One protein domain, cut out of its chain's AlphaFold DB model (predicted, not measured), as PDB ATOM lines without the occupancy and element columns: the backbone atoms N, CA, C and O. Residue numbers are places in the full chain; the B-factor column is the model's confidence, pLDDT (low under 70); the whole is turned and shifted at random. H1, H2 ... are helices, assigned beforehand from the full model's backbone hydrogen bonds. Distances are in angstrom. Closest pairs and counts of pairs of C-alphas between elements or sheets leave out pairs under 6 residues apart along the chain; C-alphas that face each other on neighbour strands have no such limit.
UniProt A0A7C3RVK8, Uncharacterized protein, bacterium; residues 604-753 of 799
ATOM      1  N   ALA A 604      95.066 148.575 175.310       88.62
ATOM      2  CA  ALA A 604      94.363 149.322 176.355       88.62
ATOM      3  C   ALA A 604      93.115 150.068 175.834       88.62
ATOM      4  O   ALA A 604      92.158 150.280 176.580       88.62
ATOM      5  N   ARG A 605      93.100 150.491 174.558       89.62
ATOM      6  CA  ARG A 605      91.901 151.057 173.912       89.62
ATOM      7  C   ARG A 605      90.873 149.973 173.590       89.62
ATOM      8  O   ARG A 605      89.685 150.197 173.806       89.62
ATOM      9  N   LEU A 606      91.321 148.819 173.101       90.81
ATOM     10  CA  LEU A 606      90.456 147.687 172.769       90.81
ATOM     11  C   LEU A 606      89.838 147.036 174.003       90.81
ATOM     12  O   LEU A 606      88.698 146.601 173.925       90.81
ATOM     13  N   GLU A 607      90.534 147.035 175.139       89.94
ATOM     14  CA  GLU A 607      89.990 146.592 176.427       89.94
ATOM     15  C   GLU A 607      88.730 147.394 176.786       89.94
ATOM     16  O   GLU A 607      87.680 146.818 177.062       89.94
ATOM     17  N   ARG A 608      88.779 148.726 176.636       89.75
ATOM     18  CA  ARG A 608      87.608 149.595 176.849       89.75
ATOM     19  C   ARG A 608      86.492 149.328 175.842       89.75
ATOM     20  O   ARG A 608      85.329 149.304 176.220       89.75
ATOM     21  N   LEU A 609      86.836 149.118 174.570       90.06
ATOM     22  CA  LEU A 609      85.855 148.799 173.529       90.06
ATOM     23  C   LEU A 609      85.159 147.453 173.795       90.06
ATOM     24  O   LEU A 609      83.959 147.324 173.568       90.06
ATOM     25  N   ALA A 610      85.904 146.464 174.287       90.38
ATOM     26  CA  ALA A 610      85.380 145.162 174.675       90.38
ATOM     27  C   ALA A 610      84.483 145.257 175.921       90.38
ATOM     28  O   ALA A 610      83.447 144.597 175.976       90.38
ATOM     29  N   ASP A 611      84.842 146.098 176.895       90.25
ATOM     30  CA  ASP A 611      83.999 146.387 178.060       90.25
ATOM     31  C   ASP A 611      82.688 147.076 177.660       90.25
ATOM     32  O   ASP A 611      81.621 146.666 178.122       90.25
ATOM     33  N   ASP A 612      82.754 148.059 176.756       89.31
ATOM     34  CA  ASP A 612      81.567 148.696 176.183       89.31
ATOM     35  C   ASP A 612      80.698 147.645 175.480       89.31
ATOM     36  O   ASP A 612      79.529 147.486 175.827       89.31
ATOM     37  N   LEU A 613      81.267 146.861 174.555       90.62
ATOM     38  CA  LEU A 613      80.566 145.775 173.857       90.62
ATOM     39  C   LEU A 613      79.884 144.809 174.832       90.62
ATOM     40  O   LEU A 613      78.713 144.478 174.637       90.62
ATOM     41  N   ARG A 614      80.567 144.410 175.912       89.88
ATOM     42  CA  ARG A 614      79.989 143.556 176.958       89.88
ATOM     43  C   ARG A 614      78.778 144.215 177.616       89.88
ATOM     44  O   ARG A 614      77.750 143.563 177.751       89.88
ATOM     45  N   ALA A 615      78.854 145.505 177.943       89.62
ATOM     46  CA  ALA A 615      77.731 146.236 178.527       89.62
ATOM     47  C   ALA A 615      76.509 146.303 177.587       89.62
ATOM     48  O   ALA A 615      75.377 146.122 178.044       89.62
ATOM     49  N   TYR A 616      76.707 146.512 176.276       89.50
ATOM     50  CA  TYR A 616      75.602 146.465 175.303       89.50
ATOM     51  C   TYR A 616      75.010 145.059 175.172       89.50
ATOM     52  O   TYR A 616      73.789 144.922 175.099       89.50
ATOM     53  N   LEU A 617      75.847 144.018 175.161       90.00
ATOM     54  CA  LEU A 617      75.384 142.630 175.082       90.00
ATOM     55  C   LEU A 617      74.623 142.203 176.342       90.00
ATOM     56  O   LEU A 617      73.589 141.552 176.219       90.00
ATOM     57  N   ASP A 618      75.055 142.629 177.531       89.44
ATOM     58  CA  ASP A 618      74.331 142.391 178.786       89.44
ATOM     59  C   ASP A 618      72.958 143.082 178.773       89.44
ATOM     60  O   ASP A 618      71.947 142.487 179.155       89.44
ATOM     61  N   ALA A 619      72.889 144.326 178.288       87.31
ATOM     62  CA  ALA A 619      71.623 145.039 178.118       87.31
ATOM     63  C   ALA A 619      70.701 144.338 177.102       87.31
ATOM     64  O   ALA A 619      69.500 144.197 177.354       87.31
ATOM     65  N   LEU A 620      71.253 143.850 175.988       88.69
ATOM     66  CA  LEU A 620      70.514 143.087 174.983       88.69
ATOM     67  C   LEU A 620      69.997 141.762 175.554       88.69
ATOM     68  O   LEU A 620      68.822 141.447 175.381       88.69
ATOM     69  N   ALA A 621      70.823 141.024 176.300       88.44
ATOM     70  CA  ALA A 621      70.433 139.786 176.970       88.44
ATOM     71  C   ALA A 621      69.299 140.019 177.983       88.44
ATOM     72  O   ALA A 621      68.321 139.267 178.013       88.44
ATOM     73  N   ARG A 622      69.374 141.112 178.760       87.88
ATOM     74  CA  ARG A 622      68.301 141.534 179.676       87.88
ATOM     75  C   ARG A 622      66.986 141.776 178.934       87.88
ATOM     76  O   ARG A 622      65.955 141.285 179.387       87.88
ATOM     77  N   LEU A 623      67.001 142.477 177.798       84.88
ATOM     78  CA  LEU A 623      65.792 142.707 176.994       84.88
ATOM     79  C   LEU A 623      65.286 141.435 176.300       84.88
ATOM     80  O   LEU A 623      64.078 141.214 176.261       84.88
ATOM     81  N   ASN A 624      66.180 140.580 175.800       86.12
ATOM     82  CA  ASN A 624      65.832 139.296 175.181       86.12
ATOM     83  C   ASN A 624      65.153 138.330 176.164       86.12
ATOM     84  O   ASN A 624      64.350 137.503 175.744       86.12
ATOM     85  N   SER A 625      65.422 138.454 177.470       85.38
ATOM     86  CA  SER A 625      64.747 137.651 178.501       85.38
ATOM     87  C   SER A 625      63.257 137.984 178.677       85.38
ATOM     88  O   SER A 625      62.519 137.211 179.290       85.38
ATOM     89  N   ILE A 626      62.796 139.118 178.134       83.81
ATOM     90  CA  ILE A 626      61.401 139.553 178.197       83.81
ATOM     91  C   ILE A 626      60.652 138.981 176.990       83.81
ATOM     92  O   ILE A 626      60.694 139.538 175.892       83.81
ATOM     93  N   SER A 627      59.918 137.888 177.203       78.69
ATOM     94  CA  SER A 627      59.148 137.185 176.161       78.69
ATOM     95  C   SER A 627      58.156 138.098 175.417       78.69
ATOM     96  O   SER A 627      57.958 137.962 174.208       78.69
ATOM     97  N   ALA A 628      57.585 139.083 176.118       74.69
ATOM     98  CA  ALA A 628      56.672 140.082 175.568       74.69
ATOM     99  C   ALA A 628      57.286 140.986 174.476       74.69
ATOM    100  O   ALA A 628      56.539 141.615 173.727       74.69
ATOM    101  N   LEU A 629      58.619 141.058 174.360       74.25
ATOM    102  CA  LEU A 629      59.331 141.873 173.361       74.25
ATOM    103  C   LEU A 629      59.702 141.094 172.083       74.25
ATOM    104  O   LEU A 629      60.542 141.551 171.303       74.25
ATOM    105  N   GLY A 630      59.097 139.924 171.857       77.12
ATOM    106  CA  GLY A 630      59.306 139.097 170.663       77.12
ATOM    107  C   GLY A 630      60.565 138.221 170.714       77.12
ATOM    108  O   GLY A 630      61.239 138.146 171.740       77.12
ATOM    109  N   VAL A 631      60.884 137.562 169.592       81.38
ATOM    110  CA  VAL A 631      62.013 136.612 169.455       81.38
ATOM    111  C   VAL A 631      63.339 137.268 169.850       81.38
ATOM    112  O   VAL A 631      63.533 138.454 169.591       81.38
ATOM    113  N   ALA A 632      64.227 136.524 170.512       83.75
ATOM    114  CA  ALA A 632      65.539 137.016 170.914       83.75
ATOM    115  C   ALA A 632      66.364 137.473 169.697       83.75
ATOM    116  O   ALA A 632      66.406 136.800 168.671       83.75
ATOM    117  N   GLU A 633      67.009 138.629 169.824       85.19
ATOM    118  CA  GLU A 633      67.827 139.232 168.768       85.19
ATOM    119  C   GLU A 633      69.316 139.033 169.072       85.19
ATOM    120  O   GLU A 633      69.751 139.273 170.200       85.19
ATOM    121  N   GLY A 634      70.106 138.646 168.065       82.12
ATOM    122  CA  GLY A 634      71.574 138.624 168.138       82.12
ATOM    123  C   GLY A 634      72.187 137.591 169.093       82.12
ATOM    124  O   GLY A 634      73.216 137.877 169.705       82.12
ATOM    125  N   GLU A 635      71.590 136.404 169.236       81.19
ATOM    126  CA  GLU A 635      72.086 135.344 170.133       81.19
ATOM    127  C   GLU A 635      73.534 134.912 169.821       81.19
ATOM    128  O   GLU A 635      74.291 134.596 170.741       81.19
ATOM    129  N   GLU A 636      73.971 134.965 168.554       87.00
ATOM    130  CA  GLU A 636      75.344 134.612 168.171       87.00
ATOM    131  C   GLU A 636      76.402 135.661 168.554       87.00
ATOM    132  O   GLU A 636      77.594 135.346 168.625       87.00
ATOM    133  N   LEU A 637      75.994 136.910 168.817       88.56
ATOM    134  CA  LEU A 637      76.922 138.022 169.047       88.56
ATOM    135  C   LEU A 637      77.731 137.846 170.333       88.56
ATOM    136  O   LEU A 637      78.897 138.228 170.369       88.56
ATOM    137  N   ALA A 638      77.145 137.237 171.366       85.50
ATOM    138  CA  ALA A 638      77.827 137.014 172.637       85.50
ATOM    139  C   ALA A 638      79.022 136.057 172.496       85.50
ATOM    140  O   ALA A 638      80.088 136.314 173.053       85.50
ATOM    141  N   ALA A 639      78.868 134.985 171.712       87.19
ATOM    142  CA  ALA A 639      79.941 134.023 171.471       87.19
ATOM    143  C   ALA A 639      81.071 134.633 170.625       87.19
ATOM    144  O   ALA A 639      82.243 134.487 170.970       87.19
ATOM    145  N   LEU A 640      80.722 135.367 169.562       89.81
ATOM    146  CA  LEU A 640      81.696 136.061 168.709       89.81
ATOM    147  C   LEU A 640      82.446 137.163 169.474       89.81
ATOM    148  O   LEU A 640      83.659 137.298 169.341       89.81
ATOM    149  N   ALA A 641      81.747 137.918 170.324       88.38
ATOM    150  CA  ALA A 641      82.357 138.942 171.165       88.38
ATOM    151  C   ALA A 641      83.284 138.351 172.229       88.38
ATOM    152  O   ALA A 641      84.332 138.935 172.501       88.38
ATOM    153  N   ALA A 642      82.930 137.204 172.817       86.75
ATOM    154  CA  ALA A 642      83.794 136.510 173.767       86.75
ATOM    155  C   ALA A 642      85.101 136.041 173.105       86.75
ATOM    156  O   ALA A 642      86.168 136.234 173.687       86.75
ATOM    157  N   ASP A 643      85.036 135.506 171.880       88.31
ATOM    158  CA  ASP A 643      86.226 135.131 171.103       88.31
ATOM    159  C   ASP A 643      87.104 136.348 170.762       88.31
ATOM    160  O   ASP A 643      88.299 136.373 171.075       88.31
ATOM    161  N   ALA A 644      86.509 137.398 170.187       88.31
ATOM    162  CA  ALA A 644      87.235 138.606 169.803       88.31
ATOM    163  C   ALA A 644      87.847 139.334 171.015       88.31
ATOM    164  O   ALA A 644      88.982 139.808 170.951       88.31
ATOM    165  N   SER A 645      87.131 139.374 172.145       87.31
ATOM    166  CA  SER A 645      87.629 139.962 173.397       87.31
ATOM    167  C   SER A 645      88.728 139.113 174.032       87.31
ATOM    168  O   SER A 645      89.664 139.665 174.601       87.31
ATOM    169  N   GLY A 646      88.668 137.783 173.902       85.12
ATOM    170  CA  GLY A 646      89.712 136.875 174.389       85.12
ATOM    171  C   GLY A 646      91.070 137.077 173.708       85.12
ATOM    172  O   GLY A 646      92.106 136.753 174.287       85.12
ATOM    173  N   ARG A 647      91.086 137.664 172.503       86.06
ATOM    174  CA  ARG A 647      92.308 138.058 171.782       86.06
ATOM    175  C   ARG A 647      92.890 139.406 172.231       86.06
ATOM    176  O   ARG A 647      93.994 139.751 171.810       86.06
ATOM    177  N   VAL A 648      92.193 140.167 173.077       86.50
ATOM    178  CA  VAL A 648      92.701 141.421 173.652       86.50
ATOM    179  C   VAL A 648      93.566 141.089 174.867       86.50
ATOM    180  O   VAL A 648      93.067 140.847 175.963       86.50
ATOM    181  N   VAL A 649      94.885 141.062 174.668       82.56
ATOM    182  CA  VAL A 649      95.853 140.726 175.720       82.56
ATOM    183  C   VAL A 649      96.572 141.985 176.188       82.56
ATOM    184  O   VAL A 649      97.305 142.628 175.430       82.56
ATOM    185  N   ARG A 650      96.397 142.320 177.466       83.12
ATOM    186  CA  ARG A 650      97.107 143.421 178.115       83.12
ATOM    187  C   ARG A 650      98.567 143.051 178.378       83.12
ATOM    188  O   ARG A 650      98.890 141.924 178.747       83.12
ATOM    189  N   CYS A 651      99.462 144.018 178.192       87.69
ATOM    190  CA  CYS A 651     100.869 143.872 178.548       87.69
ATOM    191  C   CYS A 651     101.136 144.478 179.932       87.69
ATOM    192  O   CYS A 651     101.233 145.701 180.057       87.69
ATOM    193  N   ASP A 652     101.307 143.619 180.938       84.00
ATOM    194  CA  ASP A 652     101.626 143.998 182.329       84.00
ATOM    195  C   ASP A 652     103.137 143.972 182.627       84.00
ATOM    196  O   ASP A 652     103.572 143.896 183.774       84.00
ATOM    197  N   PHE A 653     103.972 143.997 181.584       85.00
ATOM    198  CA  PHE A 653     105.414 144.095 181.763       85.00
ATOM    199  C   PHE A 653     105.817 145.547 182.055       85.00
ATOM    200  O   PHE A 653     105.655 146.428 181.204       85.00
ATOM    201  N   ASP A 654     106.372 145.760 183.249       76.38
ATOM    202  CA  ASP A 654     106.798 147.073 183.762       76.38
ATOM    203  C   ASP A 654     108.320 147.306 183.676       76.38
ATOM    204  O   ASP A 654     108.823 148.363 184.056       76.38
ATOM    205  N   GLY A 655     109.080 146.326 183.175       79.06
ATOM    206  CA  GLY A 655     110.528 146.435 182.982       79.06
ATOM    207  C   GLY A 655     110.927 147.125 181.672       79.06
ATOM    208  O   GLY A 655     110.133 147.276 180.745       79.06
ATOM    209  N   ALA A 656     112.207 147.494 181.554       83.19
ATOM    210  CA  ALA A 656     112.763 147.969 180.289       83.19
ATOM    211  C   ALA A 656     112.899 146.802 179.298       83.19
ATOM    212  O   ALA A 656     113.576 145.811 179.575       83.19
ATOM    213  N   LEU A 657     112.277 146.924 178.125       86.81
ATOM    214  CA  LEU A 657     112.429 145.934 177.064       86.81
ATOM    215  C   LEU A 657     113.866 145.925 176.536       86.81
ATOM    216  O   LEU A 657     114.370 146.940 176.037       86.81
ATOM    217  N   ALA A 658     114.465 144.735 176.526       90.19
ATOM    218  CA  ALA A 658     115.760 144.459 175.911       90.19
ATOM    219  C   ALA A 658     115.622 143.488 174.718       90.19
ATOM    220  O   ALA A 658     116.076 142.340 174.813       90.19
ATOM    221  N   PRO A 659     115.004 143.902 173.584       91.62
ATOM    222  CA  PRO A 659     114.857 143.040 172.414       91.62
ATOM    223  C   PRO A 659     116.200 142.542 171.879       91.62
ATOM    224  O   PRO A 659     116.265 141.472 171.296       91.62
ATOM    225  N   GLU A 660     117.292 143.262 172.137       91.75
ATOM    226  CA  GLU A 660     118.650 142.848 171.799       91.75
ATOM    227  C   GLU A 660     119.106 141.539 172.467       91.75
ATOM    228  O   GLU A 660     120.013 140.889 171.949       91.75
ATOM    229  N   LEU A 661     118.509 141.131 173.586       88.81
ATOM    230  CA  LEU A 661     118.811 139.858 174.253       88.81
ATOM    231  C   LEU A 661     117.663 138.870 174.073       88.81
ATOM    232  O   LEU A 661     117.875 137.731 173.668       88.81
ATOM    233  N   THR A 662     116.443 139.333 174.327       90.25
ATOM    234  CA  THR A 662     115.211 138.554 174.210       90.25
ATOM    235  C   THR A 662     114.279 139.273 173.243       90.25
ATOM    236  O   THR A 662     113.642 140.242 173.652       90.25
ATOM    237  N   PRO A 663     114.168 138.829 171.977       92.75
ATOM    238  CA  PRO A 663     113.561 139.618 170.901       92.75
ATOM    239  C   PRO A 663     112.075 139.932 171.090       92.75
ATOM    240  O   PRO A 663     111.562 140.819 170.418       92.75
ATOM    241  N   ARG A 664     111.385 139.248 172.008       92.94
ATOM    242  CA  ARG A 664     109.975 139.489 172.324       92.94
ATOM    243  C   ARG A 664     109.787 139.877 173.781       92.94
ATOM    244  O   ARG A 664     110.543 139.450 174.652       92.94
ATOM    245  N   CYS A 665     108.728 140.638 174.037       91.81
ATOM    246  CA  CYS A 665     108.273 140.954 175.380       91.81
ATOM    247  C   CYS A 665     107.913 139.659 176.136       91.81
ATOM    248  O   CYS A 665     107.071 138.899 175.649       91.81
ATOM    249  N   PRO A 666     108.498 139.409 177.322       88.25
ATOM    250  CA  PRO A 666     108.184 138.221 178.114       88.25
ATOM    251  C   PRO A 666     106.779 138.272 178.731       88.25
ATOM    252  O   PRO A 666     106.257 137.231 179.110       88.25
ATOM    253  N   GLY A 667     106.170 139.461 178.829       86.75
ATOM    254  CA  GLY A 667     104.817 139.633 179.358       86.75
ATOM    255  C   GLY A 667     103.733 139.254 178.350       86.75
ATOM    256  O   GLY A 667     102.951 138.345 178.599       86.75
ATOM    257  N   CYS A 668     103.681 139.941 177.204       88.06
ATOM    258  CA  CYS A 668     102.591 139.772 176.233       88.06
ATOM    259  C   CYS A 668     102.940 138.904 175.015       88.06
ATOM    260  O   CYS A 668     102.053 138.572 174.235       88.06
ATOM    261  N   GLY A 669     104.218 138.573 174.790       87.94
ATOM    262  CA  GLY A 669     104.639 137.765 173.642       87.94
ATOM    263  C   GLY A 669     104.418 138.410 172.267       87.94
ATOM    264  O   GLY A 669     104.503 137.703 171.262       87.94
ATOM    265  N   PHE A 670     104.152 139.722 172.206       90.38
ATOM    266  CA  PHE A 670     103.863 140.453 170.968       90.38
ATOM    267  C   PHE A 670     104.890 140.156 169.867       90.38
ATOM    268  O   PHE A 670     106.103 140.216 170.098       90.38
ATOM    269  N   VAL A 671     104.393 139.869 168.663       91.12
ATOM    270  CA  VAL A 671     105.194 139.674 167.450       91.12
ATOM    271  C   VAL A 671     104.968 140.867 166.528       91.12
ATOM    272  O   VAL A 671     103.828 141.242 166.256       91.12
ATOM    273  N   LEU A 672     106.054 141.457 166.033       90.00
ATOM    274  CA  LEU A 672     105.989 142.592 165.114       90.00
ATOM    275  C   LEU A 672     105.186 142.217 163.857       90.00
ATOM    276  O   LEU A 672     105.436 141.173 163.263       90.00
ATOM    277  N   GLY A 673     104.235 143.070 163.468       84.56
ATOM    278  CA  GLY A 673     103.321 142.809 162.350       84.56
ATOM    279  C   GLY A 673     102.038 142.057 162.723       84.56
ATOM    280  O   GLY A 673     101.226 141.803 161.839       84.56
ATOM    281  N   SER A 674     101.821 141.719 164.001       84.12
ATOM    282  CA  SER A 674     100.545 141.132 164.446       84.12
ATOM    283  C   SER A 674      99.389 142.120 164.256       84.12
ATOM    284  O   SER A 674      99.483 143.275 164.672       84.12
ATOM    285  N   GLY A 675      98.285 141.652 163.667       80.56
ATOM    286  CA  GLY A 675      97.042 142.417 163.561       80.56
ATOM    287  C   GLY A 675      96.310 142.535 164.902       80.56
ATOM    288  O   GLY A 675      96.544 141.759 165.829       80.56
ATOM    289  N   THR A 676      95.400 143.504 165.003       83.94
ATOM    290  CA  THR A 676      94.535 143.693 166.181       83.94
ATOM    291  C   THR A 676      93.080 143.358 165.834       83.94
ATOM    292  O   THR A 676      92.660 143.610 164.702       83.94
ATOM    293  N   PRO A 677      92.256 142.865 166.780       87.19
ATOM    294  CA  PRO A 677      90.833 142.590 166.540       87.19
ATOM    295  C   PRO A 677      89.966 143.867 166.497       87.19
ATOM    296  O   PRO A 677      88.758 143.809 166.710       87.19
ATOM    297  N   ARG A 678      90.553 145.045 166.234       87.00
ATOM    298  CA  ARG A 678      89.861 146.342 166.305       87.00
ATOM    299  C   ARG A 678      88.633 146.411 165.404       87.00
ATOM    300  O   ARG A 678      87.569 146.814 165.862       87.00
ATOM    301  N   ALA A 679      88.796 146.068 164.126       85.94
ATOM    302  CA  ALA A 679      87.716 146.154 163.142       85.94
ATOM    303  C   ALA A 679      86.569 145.192 163.484       85.94
ATOM    304  O   ALA A 679      85.403 145.555 163.375       85.94
ATOM    305  N   GLU A 680      86.918 143.999 163.962       88.38
ATOM    306  CA  GLU A 680      85.969 142.971 164.379       88.38
ATOM    307  C   GLU A 680      85.177 143.397 165.625       88.38
ATOM    308  O   GLU A 680      83.952 143.328 165.625       88.38
ATOM    309  N   LEU A 681      85.845 143.925 166.657       89.94
ATOM    310  CA  LEU A 681      85.178 144.437 167.861       89.94
ATOM    311  C   LEU A 681      84.279 145.645 167.560       89.94
ATOM    312  O   LEU A 681      83.193 145.752 168.128       89.94
ATOM    313  N   ALA A 682      84.710 146.540 166.666       89.50
ATOM    314  CA  ALA A 682      83.903 147.681 166.246       89.50
ATOM    315  C   ALA A 682      82.640 147.238 165.486       89.50
ATOM    316  O   ALA A 682      81.548 147.706 165.809       89.50
ATOM    317  N   ASP A 683      82.761 146.295 164.543       92.06
ATOM    318  CA  ASP A 683      81.602 145.733 163.833       92.06
ATOM    319  C   ASP A 683      80.634 145.029 164.794       92.06
ATOM    320  O   ASP A 683      79.423 145.252 164.733       92.06
ATOM    321  N   LEU A 684      81.152 144.228 165.732       91.75
ATOM    322  CA  LEU A 684      80.332 143.554 166.739       91.75
ATOM    323  C   LEU A 684      79.591 144.546 167.644       91.75
ATOM    324  O   LEU A 684      78.416 144.326 167.942       91.75
ATOM    325  N   LEU A 685      80.227 145.653 168.036       91.19
ATOM    326  CA  LEU A 685      79.581 146.719 168.806       91.19
ATOM    327  C   LEU A 685      78.462 147.396 168.014       91.19
ATOM    328  O   LEU A 685      77.363 147.583 168.539       91.19
ATOM    329  N   ASP A 686      78.697 147.711 166.742       90.81
ATOM    330  CA  ASP A 686      77.680 148.313 165.880       90.81
ATOM    331  C   ASP A 686      76.529 147.342 165.571       90.81
ATOM    332  O   ASP A 686      75.372 147.752 165.433       90.81
ATOM    333  N   ARG A 687      76.799 146.033 165.489       91.50
ATOM    334  CA  ARG A 687      75.757 144.997 165.412       91.50
ATOM    335  C   ARG A 687      74.951 144.915 166.710       91.50
ATOM    336  O   ARG A 687      73.725 144.941 166.638       91.50
ATOM    337  N   ALA A 688      75.605 144.901 167.872       89.19
ATOM    338  CA  ALA A 688      74.935 144.870 169.173       89.19
ATOM    339  C   ALA A 688      74.038 146.102 169.392       89.19
ATOM    340  O   ALA A 688      72.898 145.963 169.838       89.19
ATOM    341  N   ARG A 689      74.508 147.296 169.003       89.38
ATOM    342  CA  ARG A 689      73.715 148.539 169.013       89.38
ATOM    343  C   ARG A 689      72.458 148.423 168.160       89.38
ATOM    344  O   ARG A 689      71.368 148.671 168.662       89.38
ATOM    345  N   ARG A 690      72.595 147.965 166.909       88.62
ATOM    346  CA  ARG A 690      71.451 147.760 166.005       88.62
ATOM    347  C   ARG A 690      70.435 146.764 166.571       88.62
ATOM    348  O   ARG A 690      69.238 147.026 166.502       88.62
ATOM    349  N   SER A 691      70.886 145.659 167.166       88.88
ATOM    350  CA  SER A 691      69.992 144.695 167.827       88.88
ATOM    351  C   SER A 691      69.278 145.300 169.044       88.88
ATOM    352  O   SER A 691      68.087 145.053 169.242       88.88
ATOM    353  N   LEU A 692      69.962 146.141 169.832       86.00
ATOM    354  CA  LEU A 692      69.339 146.858 170.948       86.00
ATOM    355  C   LEU A 692      68.283 147.858 170.459       86.00
ATOM    356  O   LEU A 692      67.205 147.931 171.044       86.00
ATOM    357  N   ASP A 693      68.552 148.578 169.367       85.12
ATOM    358  CA  ASP A 693      67.615 149.535 168.770       85.12
ATOM    359  C   ASP A 693      66.325 148.852 168.287       85.12
ATOM    360  O   ASP A 693      65.231 149.385 168.483       85.12
ATOM    361  N   VAL A 694      66.417 147.635 167.732       85.19
ATOM    362  CA  VAL A 694      65.239 146.823 167.368       85.19
ATOM    363  C   VAL A 694      64.400 146.489 168.606       85.19
ATOM    364  O   VAL A 694      63.175 146.661 168.593       85.19
ATOM    365  N   LYS A 695      65.035 146.073 169.710       82.00
ATOM    366  CA  LYS A 695      64.330 145.788 170.973       82.00
ATOM    367  C   LYS A 695      63.750 147.041 171.630       82.00
ATOM    368  O   LYS A 695      62.644 146.993 172.172       82.00
ATOM    369  N   LEU A 696      64.444 148.173 171.543       79.06
ATOM    370  CA  LEU A 696      63.948 149.475 171.987       79.06
ATOM    371  C   LEU A 696      62.725 149.922 171.185       79.06
ATOM    372  O   LEU A 696      61.737 150.365 171.773       79.06
ATOM    373  N   ALA A 697      62.759 149.754 169.862       77.75
ATOM    374  CA  ALA A 697      61.626 150.046 168.996       77.75
ATOM    375  C   ALA A 697      60.405 149.207 169.393       77.75
ATOM    376  O   ALA A 697      59.319 149.769 169.547       77.75
ATOM    377  N   ALA A 698      60.587 147.906 169.655       77.62
ATOM    378  CA  ALA A 698      59.531 147.028 170.167       77.62
ATOM    379  C   ALA A 698      58.952 147.532 171.503       77.62
ATOM    380  O   ALA A 698      57.737 147.669 171.633       77.62
ATOM    381  N   LEU A 699      59.801 147.901 172.466       75.06
ATOM    382  CA  LEU A 699      59.372 148.424 173.769       75.06
ATOM    383  C   LEU A 699      58.654 149.791 173.665       75.06
ATOM    384  O   LEU A 699      57.754 150.091 174.450       75.06
ATOM    385  N   SER A 700      59.017 150.608 172.671       68.62
ATOM    386  CA  SER A 700      58.405 151.915 172.383       68.62
ATOM    387  C   SER A 700      57.080 151.840 171.610       68.62
ATOM    388  O   SER A 700      56.397 152.861 171.474       68.62
ATOM    389  N   GLN A 701      56.680 150.653 171.126       73.75
ATOM    390  CA  GLN A 701      55.409 150.474 170.426       73.75
ATOM    391  C   GLN A 701      54.246 150.956 171.296       73.75
ATOM    392  O   GLN A 701      54.161 150.663 172.491       73.75
ATOM    393  N   SER A 702      53.329 151.705 170.679       56.12
ATOM    394  CA  SER A 702      52.294 152.478 171.375       56.12
ATOM    395  C   SER A 702      51.423 151.645 172.321       56.12
ATOM    396  O   SER A 702      50.982 152.172 173.339       56.12
ATOM    397  N   ALA A 703      51.222 150.355 172.041       57.03
ATOM    398  CA  ALA A 703      50.500 149.432 172.914       57.03
ATOM    399  C   ALA A 703      51.277 149.103 174.204       57.03
ATOM    400  O   ALA A 703      50.731 149.228 175.299       57.03
ATOM    401  N   ILE A 704      52.562 148.757 174.087       64.31
ATOM    402  CA  ILE A 704      53.443 148.410 175.212       64.31
ATOM    403  C   ILE A 704      53.730 149.656 176.062       64.31
ATOM    404  O   ILE A 704      53.541 149.649 177.278       64.31
ATOM    405  N   ALA A 705      54.059 150.779 175.420       64.81
ATOM    406  CA  ALA A 705      54.288 152.054 176.097       64.81
ATOM    407  C   ALA A 705      53.025 152.639 176.765       64.81
ATOM    408  O   ALA A 705      53.138 153.486 177.658       64.81
ATOM    409  N   ARG A 706      51.815 152.246 176.332       65.38
ATOM    410  CA  ARG A 706      50.555 152.611 177.003       65.38
ATOM    411  C   ARG A 706      50.332 151.766 178.255       65.38
ATOM    412  O   ARG A 706      50.057 152.339 179.301       65.38
ATOM    413  N   ILE A 707      50.552 150.454 178.173       66.06
ATOM    414  CA  ILE A 707      50.438 149.530 179.314       66.06
ATOM    415  C   ILE A 707      51.384 149.938 180.448       66.06
ATOM    416  O   ILE A 707      50.967 150.014 181.601       66.06
ATOM    417  N   ILE A 708      52.634 150.284 180.126       66.88
ATOM    418  CA  ILE A 708      53.597 150.732 181.139       66.88
ATOM    419  C   ILE A 708      53.126 152.033 181.818       66.88
ATOM    420  O   ILE A 708      53.255 152.167 183.031       66.88
ATOM    421  N   ARG A 709      52.535 152.980 181.072       68.69
ATOM    422  CA  ARG A 709      52.026 154.250 181.629       68.69
ATOM    423  C   ARG A 709      50.748 154.097 182.456       68.69
ATOM    424  O   ARG A 709      50.573 154.846 183.410       68.69
ATOM    425  N   GLU A 710      49.866 153.169 182.092       66.25
ATOM    426  CA  GLU A 710      48.601 152.922 182.801       66.25
ATOM    427  C   GLU A 710      48.803 152.132 184.107       66.25
ATOM    428  O   GLU A 710      48.044 152.328 185.057       66.25
ATOM    429  N   HIS A 711      49.838 151.285 184.180       62.66
ATOM    430  CA  HIS A 711      50.027 150.326 185.277       62.66
ATOM    431  C   HIS A 711      51.299 150.532 186.126       62.66
ATOM    432  O   HIS A 711      51.486 149.821 187.114       62.66
ATOM    433  N   ASP A 712      52.165 151.512 185.823       72.19
ATOM    434  CA  ASP A 712      53.283 151.879 186.711       72.19
ATOM    435  C   ASP A 712      52.836 152.814 187.850       72.19
ATOM    436  O   ASP A 712      53.099 154.018 187.855       72.19
ATOM    437  N   HIS A 713      52.189 152.243 188.868       60.12
ATOM    438  CA  HIS A 713      51.676 152.977 190.036       60.12
ATOM    439  C   HIS A 713      52.757 153.661 190.897       60.12
ATOM    440  O   HIS A 713      52.430 154.434 191.795       60.12
ATOM    441  N   SER A 714      54.039 153.374 190.651       62.31
ATOM    442  CA  SER A 714      55.175 153.904 191.416       62.31
ATOM    443  C   SER A 714      55.940 155.034 190.714       62.31
ATOM    444  O   SER A 714      56.899 155.548 191.288       62.31
ATOM    445  N   HIS A 715      55.552 155.399 189.482       65.44
ATOM    446  CA  HIS A 715      56.269 156.339 188.597       65.44
ATOM    447  C   HIS A 715      57.766 156.021 188.399       65.44
ATOM    448  O   HIS A 715      58.557 156.863 187.967       65.44
ATOM    449  N   ARG A 716      58.185 154.790 188.703       68.69
ATOM    450  CA  ARG A 716      59.588 154.368 188.713       68.69
ATOM    451  C   ARG A 716      60.158 154.214 187.304       68.69
ATOM    452  O   ARG A 716      61.375 154.250 187.133       68.69
ATOM    453  N   LEU A 717      59.295 154.067 186.301       71.25
ATOM    454  CA  LEU A 717      59.657 153.907 184.894       71.25
ATOM    455  C   LEU A 717      59.578 155.209 184.098       71.25
ATOM    456  O   LEU A 717      59.900 155.193 182.916       71.25
ATOM    457  N   GLU A 718      59.209 156.344 184.697       69.81
ATOM    458  CA  GLU A 718      59.045 157.597 183.946       69.81
ATOM    459  C   GLU A 718      60.363 158.069 183.302       69.81
ATOM    460  O   GLU A 718      60.393 158.433 182.124       69.81
ATOM    461  N   GLY A 719      61.475 158.014 184.046       69.00
ATOM    462  CA  GLY A 719      62.807 158.342 183.523       69.00
ATOM    463  C   GLY A 719      63.290 157.348 182.462       69.00
ATOM    464  O   GLY A 719      63.827 157.755 181.435       69.00
ATOM    465  N   PHE A 720      63.027 156.055 182.668       73.31
ATOM    466  CA  PHE A 720      63.346 154.994 181.710       73.31
ATOM    467  C   PHE A 720      62.554 155.146 180.404       73.31
ATOM    468  O   PHE A 720      63.132 155.082 179.327       73.31
ATOM    469  N   LEU A 721      61.255 155.444 180.487       71.44
ATOM    470  CA  LEU A 721      60.397 155.668 179.325       71.44
ATOM    471  C   LEU A 721      60.812 156.901 178.519       71.44
ATOM    472  O   LEU A 721      60.748 156.868 177.293       71.44
ATOM    473  N   LYS A 722      61.260 157.978 179.178       72.19
ATOM    474  CA  LYS A 722      61.822 159.154 178.488       72.19
ATOM    475  C   LYS A 722      63.091 158.788 177.716       72.19
ATOM    476  O   LYS A 722      63.226 159.187 176.564       72.19
ATOM    477  N   ILE A 723      63.972 157.986 178.317       70.38
ATOM    478  CA  ILE A 723      65.197 157.479 177.677       70.38
ATOM    479  C   ILE A 723      64.863 156.593 176.466       70.38
ATOM    480  O   ILE A 723      65.424 156.790 175.389       70.38
ATOM    481  N   THR A 724      63.909 155.665 176.602       68.88
ATOM    482  CA  THR A 724      63.504 154.765 175.507       68.88
ATOM    483  C   THR A 724      62.768 155.507 174.390       68.88
ATOM    484  O   THR A 724      62.988 155.217 173.221       68.88
ATOM    485  N   GLN A 725      61.917 156.490 174.717       67.75
ATOM    486  CA  GLN A 725      61.188 157.306 173.729       67.75
ATOM    487  C   GLN A 725      62.106 158.264 172.966       67.75
ATOM    488  O   GLN A 725      61.856 158.545 171.798       67.75
ATOM    489  N   ALA A 726      63.168 158.748 173.610       72.19
ATOM    490  CA  ALA A 726      64.199 159.553 172.966       72.19
ATOM    491  C   ALA A 726      65.209 158.712 172.159       72.19
ATOM    492  O   ALA A 726      66.155 159.285 171.624       72.19
ATOM    493  N   ALA A 727      65.031 157.382 172.091       66.75
ATOM    494  CA  ALA A 727      65.946 156.433 171.450       66.75
ATOM    495  C   ALA A 727      67.406 156.589 171.925       66.75
ATOM    496  O   ALA A 727      68.353 156.491 171.148       66.75
ATOM    497  N   GLN A 728      67.601 156.871 173.218       77.38
ATOM    498  CA  GLN A 728      68.928 157.077 173.798       77.38
ATOM    499  C   GLN A 728      69.535 155.742 174.251       77.38
ATOM    500  O   GLN A 728      69.586 155.438 175.445       77.38
ATOM    501  N   THR A 729      70.004 154.952 173.286       76.38
ATOM    502  CA  THR A 729      70.578 153.604 173.456       76.38
ATOM    503  C   THR A 729      71.694 153.570 174.514       76.38
ATOM    504  O   THR A 729      71.690 152.712 175.393       76.38
ATOM    505  N   ASP A 730      72.577 154.571 174.542       79.44
ATOM    506  CA  ASP A 730      73.684 154.650 175.513       79.44
ATOM    507  C   ASP A 730      73.213 154.931 176.948       79.44
ATOM    508  O   ASP A 730      73.751 154.395 177.920       79.44
ATOM    509  N   ALA A 731      72.196 155.782 177.098       78.44
ATOM    510  CA  ALA A 731      71.606 156.074 178.401       78.44
ATOM    511  C   ALA A 731      70.822 154.863 178.927       78.44
ATOM    512  O   ALA A 731      70.808 154.624 180.135       78.44
ATOM    513  N   LEU A 732      70.231 154.066 178.030       79.94
ATOM    514  CA  LEU A 732      69.540 152.830 178.381       79.94
ATOM    515  C   LEU A 732      70.491 151.802 178.994       79.94
ATOM    516  O   LEU A 732      70.202 151.295 180.075       79.94
ATOM    517  N   VAL A 733      71.617 151.515 178.333       81.38
ATOM    518  CA  VAL A 733      72.597 150.513 178.792       81.38
ATOM    519  C   VAL A 733      73.060 150.804 180.224       81.38
ATOM    520  O   VAL A 733      73.244 149.886 181.018       81.38
ATOM    521  N   ARG A 734      73.169 152.086 180.596       82.06
ATOM    522  CA  ARG A 734      73.566 152.517 181.948       82.06
ATOM    523  C   ARG A 734      72.474 152.364 183.008       82.06
ATOM    524  O   ARG A 734      72.797 152.238 184.185       82.06
ATOM    525  N   VAL A 735      71.202 152.434 182.620       80.38
ATOM    526  CA  VAL A 735      70.052 152.454 183.547       80.38
ATOM    527  C   VAL A 735      69.368 151.085 183.648       80.38
ATOM    528  O   VAL A 735      68.743 150.782 184.665       80.38
ATOM    529  N   LEU A 736      69.481 150.242 182.618       81.62
ATOM    530  CA  LEU A 736      68.843 148.930 182.549       81.62
ATOM    531  C   LEU A 736      69.590 147.884 183.387       81.62
ATOM    532  O   LEU A 736      70.435 147.160 182.870       81.62
ATOM    533  N   ASP A 737      69.239 147.769 184.669       82.44
ATOM    534  CA  ASP A 737      69.722 146.711 185.568       82.44
ATOM    535  C   ASP A 737      68.777 145.487 185.629       82.44
ATOM    536  O   ASP A 737      67.640 145.513 185.147       82.44
ATOM    537  N   ASP A 738      69.223 144.392 186.257       83.00
ATOM    538  CA  ASP A 738      68.425 143.158 186.366       83.00
ATOM    539  C   ASP A 738      67.133 143.347 187.173       83.00
ATOM    540  O   ASP A 738      66.180 142.577 187.031       83.00
ATOM    541  N   LYS A 739      67.091 144.322 188.089       81.62
ATOM    542  CA  LYS A 739      65.904 144.609 188.907       81.62
ATOM    543  C   LYS A 739      64.853 145.327 188.062       81.62
ATOM    544  O   LYS A 739      63.668 145.024 188.199       81.62
ATOM    545  N   LEU A 740      65.285 146.243 187.201       80.81
ATOM    546  CA  LEU A 740      64.472 146.985 186.254       80.81
ATOM    547  C   LEU A 740      63.967 146.069 185.139       80.81
ATOM    548  O   LEU A 740      62.768 146.061 184.884       80.81
ATOM    549  N   ALA A 741      64.832 145.232 184.560       81.38
ATOM    550  CA  ALA A 741      64.452 144.254 183.539       81.38
ATOM    551  C   ALA A 741      63.395 143.260 184.057       81.38
ATOM    552  O   ALA A 741      62.370 143.056 183.412       81.38
ATOM    553  N   ARG A 742      63.569 142.713 185.272       82.31
ATOM    554  CA  ARG A 742      62.562 141.835 185.904       82.31
ATOM    555  C   ARG A 742      61.255 142.552 186.232       82.31
ATOM    556  O   ARG A 742      60.195 141.940 186.152       82.31
ATOM    557  N   TYR A 743      61.323 143.819 186.640       80.12
ATOM    558  CA  TYR A 743      60.128 144.625 186.899       80.12
ATOM    559  C   TYR A 743      59.351 144.892 185.604       80.12
ATOM    560  O   TYR A 743      58.142 144.690 185.580       80.12
ATOM    561  N   LEU A 744      60.052 145.248 184.520       78.12
ATOM    562  CA  LEU A 744      59.475 145.391 183.182       78.12
ATOM    563  C   LEU A 744      58.856 144.076 182.696       78.12
ATOM    564  O   LEU A 744      57.719 144.091 182.238       78.12
ATOM    565  N   ALA A 745      59.552 142.945 182.858       78.69
ATOM    566  CA  ALA A 745      59.037 141.626 182.490       78.69
ATOM    567  C   ALA A 745      57.726 141.296 183.217       78.69
ATOM    568  O   ALA A 745      56.731 141.003 182.567       78.69
ATOM    569  N   ARG A 746      57.686 141.435 184.553       79.44
ATOM    570  CA  ARG A 746      56.466 141.189 185.347       79.44
ATOM    571  C   ARG A 746      55.318 142.102 184.939       79.44
ATOM    572  O   ARG A 746      54.210 141.625 184.738       79.44
ATOM    573  N   LEU A 747      55.585 143.399 184.789       77.06
ATOM    574  CA  LEU A 747      54.560 144.379 184.434       77.06
ATOM    575  C   LEU A 747      53.984 144.105 183.037       77.06
ATOM    576  O   LEU A 747      52.786 144.280 182.827       77.06
ATOM    577  N   LEU A 748      54.808 143.663 182.087       74.75
ATOM    578  CA  LEU A 748      54.351 143.295 180.751       74.75
ATOM    579  C   LEU A 748      53.632 141.942 180.742       74.75
ATOM    580  O   LEU A 748      52.562 141.858 180.150       74.75
ATOM    581  N   ASP A 749      54.135 140.925 181.443       74.00
ATOM    582  CA  ASP A 749      53.511 139.598 181.512       74.00
ATOM    583  C   ASP A 749      52.145 139.631 182.228       74.00
ATOM    584  O   ASP A 749      51.167 139.066 181.733       74.00
ATOM    585  N   GLU A 750      52.033 140.348 183.354       70.38
ATOM    586  CA  GLU A 750      50.790 140.484 184.134       70.38
ATOM    587  C   GLU A 750      49.699 141.249 183.359       70.38
ATOM    588  O   GLU A 750      48.508 140.922 183.446       70.38
ATOM    589  N   ASN A 751      50.090 142.240 182.548       65.12
ATOM    590  CA  ASN A 751      49.150 143.126 181.854       65.12
ATOM    591  C   ASN A 751      48.875 142.730 180.394       65.12
ATOM    592  O   ASN A 751      47.762 142.926 179.910       65.12
ATOM    593  N   LEU A 752      49.820 142.102 179.687       62.47
ATOM    594  CA  LEU A 752      49.564 141.492 178.373       62.47
ATOM    595  C   LEU A 752      48.821 140.158 178.519       62.47
ATOM    596  O   LEU A 752      47.952 139.860 177.699       62.47
ATOM    597  N   GLY A 753      49.074 139.404 179.599       52.25
ATOM    598  CA  GLY A 753      48.308 138.206 179.955       52.25
ATOM    599  C   GLY A 753      46.843 138.502 180.298       52.25
ATOM    600  O   GLY A 753      45.954 137.732 179.936       52.25
TER     601      GLY A 753
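This is residues 604 to 753 of the 799 residues of an uncharacterized protein of bacterium (UniProt A0A7C3RVK8). Two long helices, H1 and H3, lie side by side and make with the shorter H2 an up-and-down bundle, each helix running against the one before it; from one end of this bundle a long loop within residues 647 to 677 reaches out to Leu 661. Towards the other end the hairpin of H5 and H6 packs across H3, and H4 stands across the last turns of H7. The printed part has 150 residues with seven named helices, H1 to H7 in order, and no named strand; the class is all helix. The whole is loose, with a radius of gyration of the C-alphas of 20.6 A, and spans 72 by 26 by 22 A, the loop making part of the length.

Start with H1, residues 604 to 624, one of two hubs. It touches H2, residues 637 to 646, at a shallow tilt of 22 degrees, opposite ways, a hairpin; look at the closest C-alphas, Ala 610 and Ser 645, 5.8 A apart. H1 touches H3, residues 678 to 700 and the other hub, at a shallow tilt of 27 degrees, the same way; the closest C-alphas, Leu 613 and Leu 685, are 5.2 A apart. H2 and H3 also form a hairpin, with the C-alphas of Ala 644 and Leu 681 closest at 6.5 A. H4, residues 702 to 711, is close to H3 but not clearly touching. H5, residues 718 to 725, touches H3 at a steep tilt of 66 degrees, closest at the C-alphas of Ser 700 and Gln 725, 6.2 A. H5 and H6, residues 729 to 735, form a hairpin, their C-alphas of Ile 723 and Leu 732 closest at 6.4 A. H7, residues 738 to 753, touches H4 about perpendicular at 79 degrees, closest at the C-alphas of Ile 707 and Asn 751, 7.0 A. Every O i to N i+4 pair is within hydrogen-bond range in H2, H3, H5 and H7, against 16 of 17 in H1, 5 of 6 in H4 and 2 of 3 in H6.

Find C-alpha 604 at (94.363, 149.322, 176.355); from there H1 runs 30.3 A to C-alpha 624. H3 begins at C-alpha 678, (89.861, 146.342, 166.305), and is 32.5 A long. H7, 21.7 A long, ends at C-alpha 753, (48.308, 138.206, 179.955).

The C-alphas farthest apart, Leu 661 and Glu 710, are 71.9 A apart. The printed part has no cut; the links H1 to H2 and H2 to H3 are long. Mean pLDDT of the printed part is 81.3, and residues 702 to 711 are among those under 70.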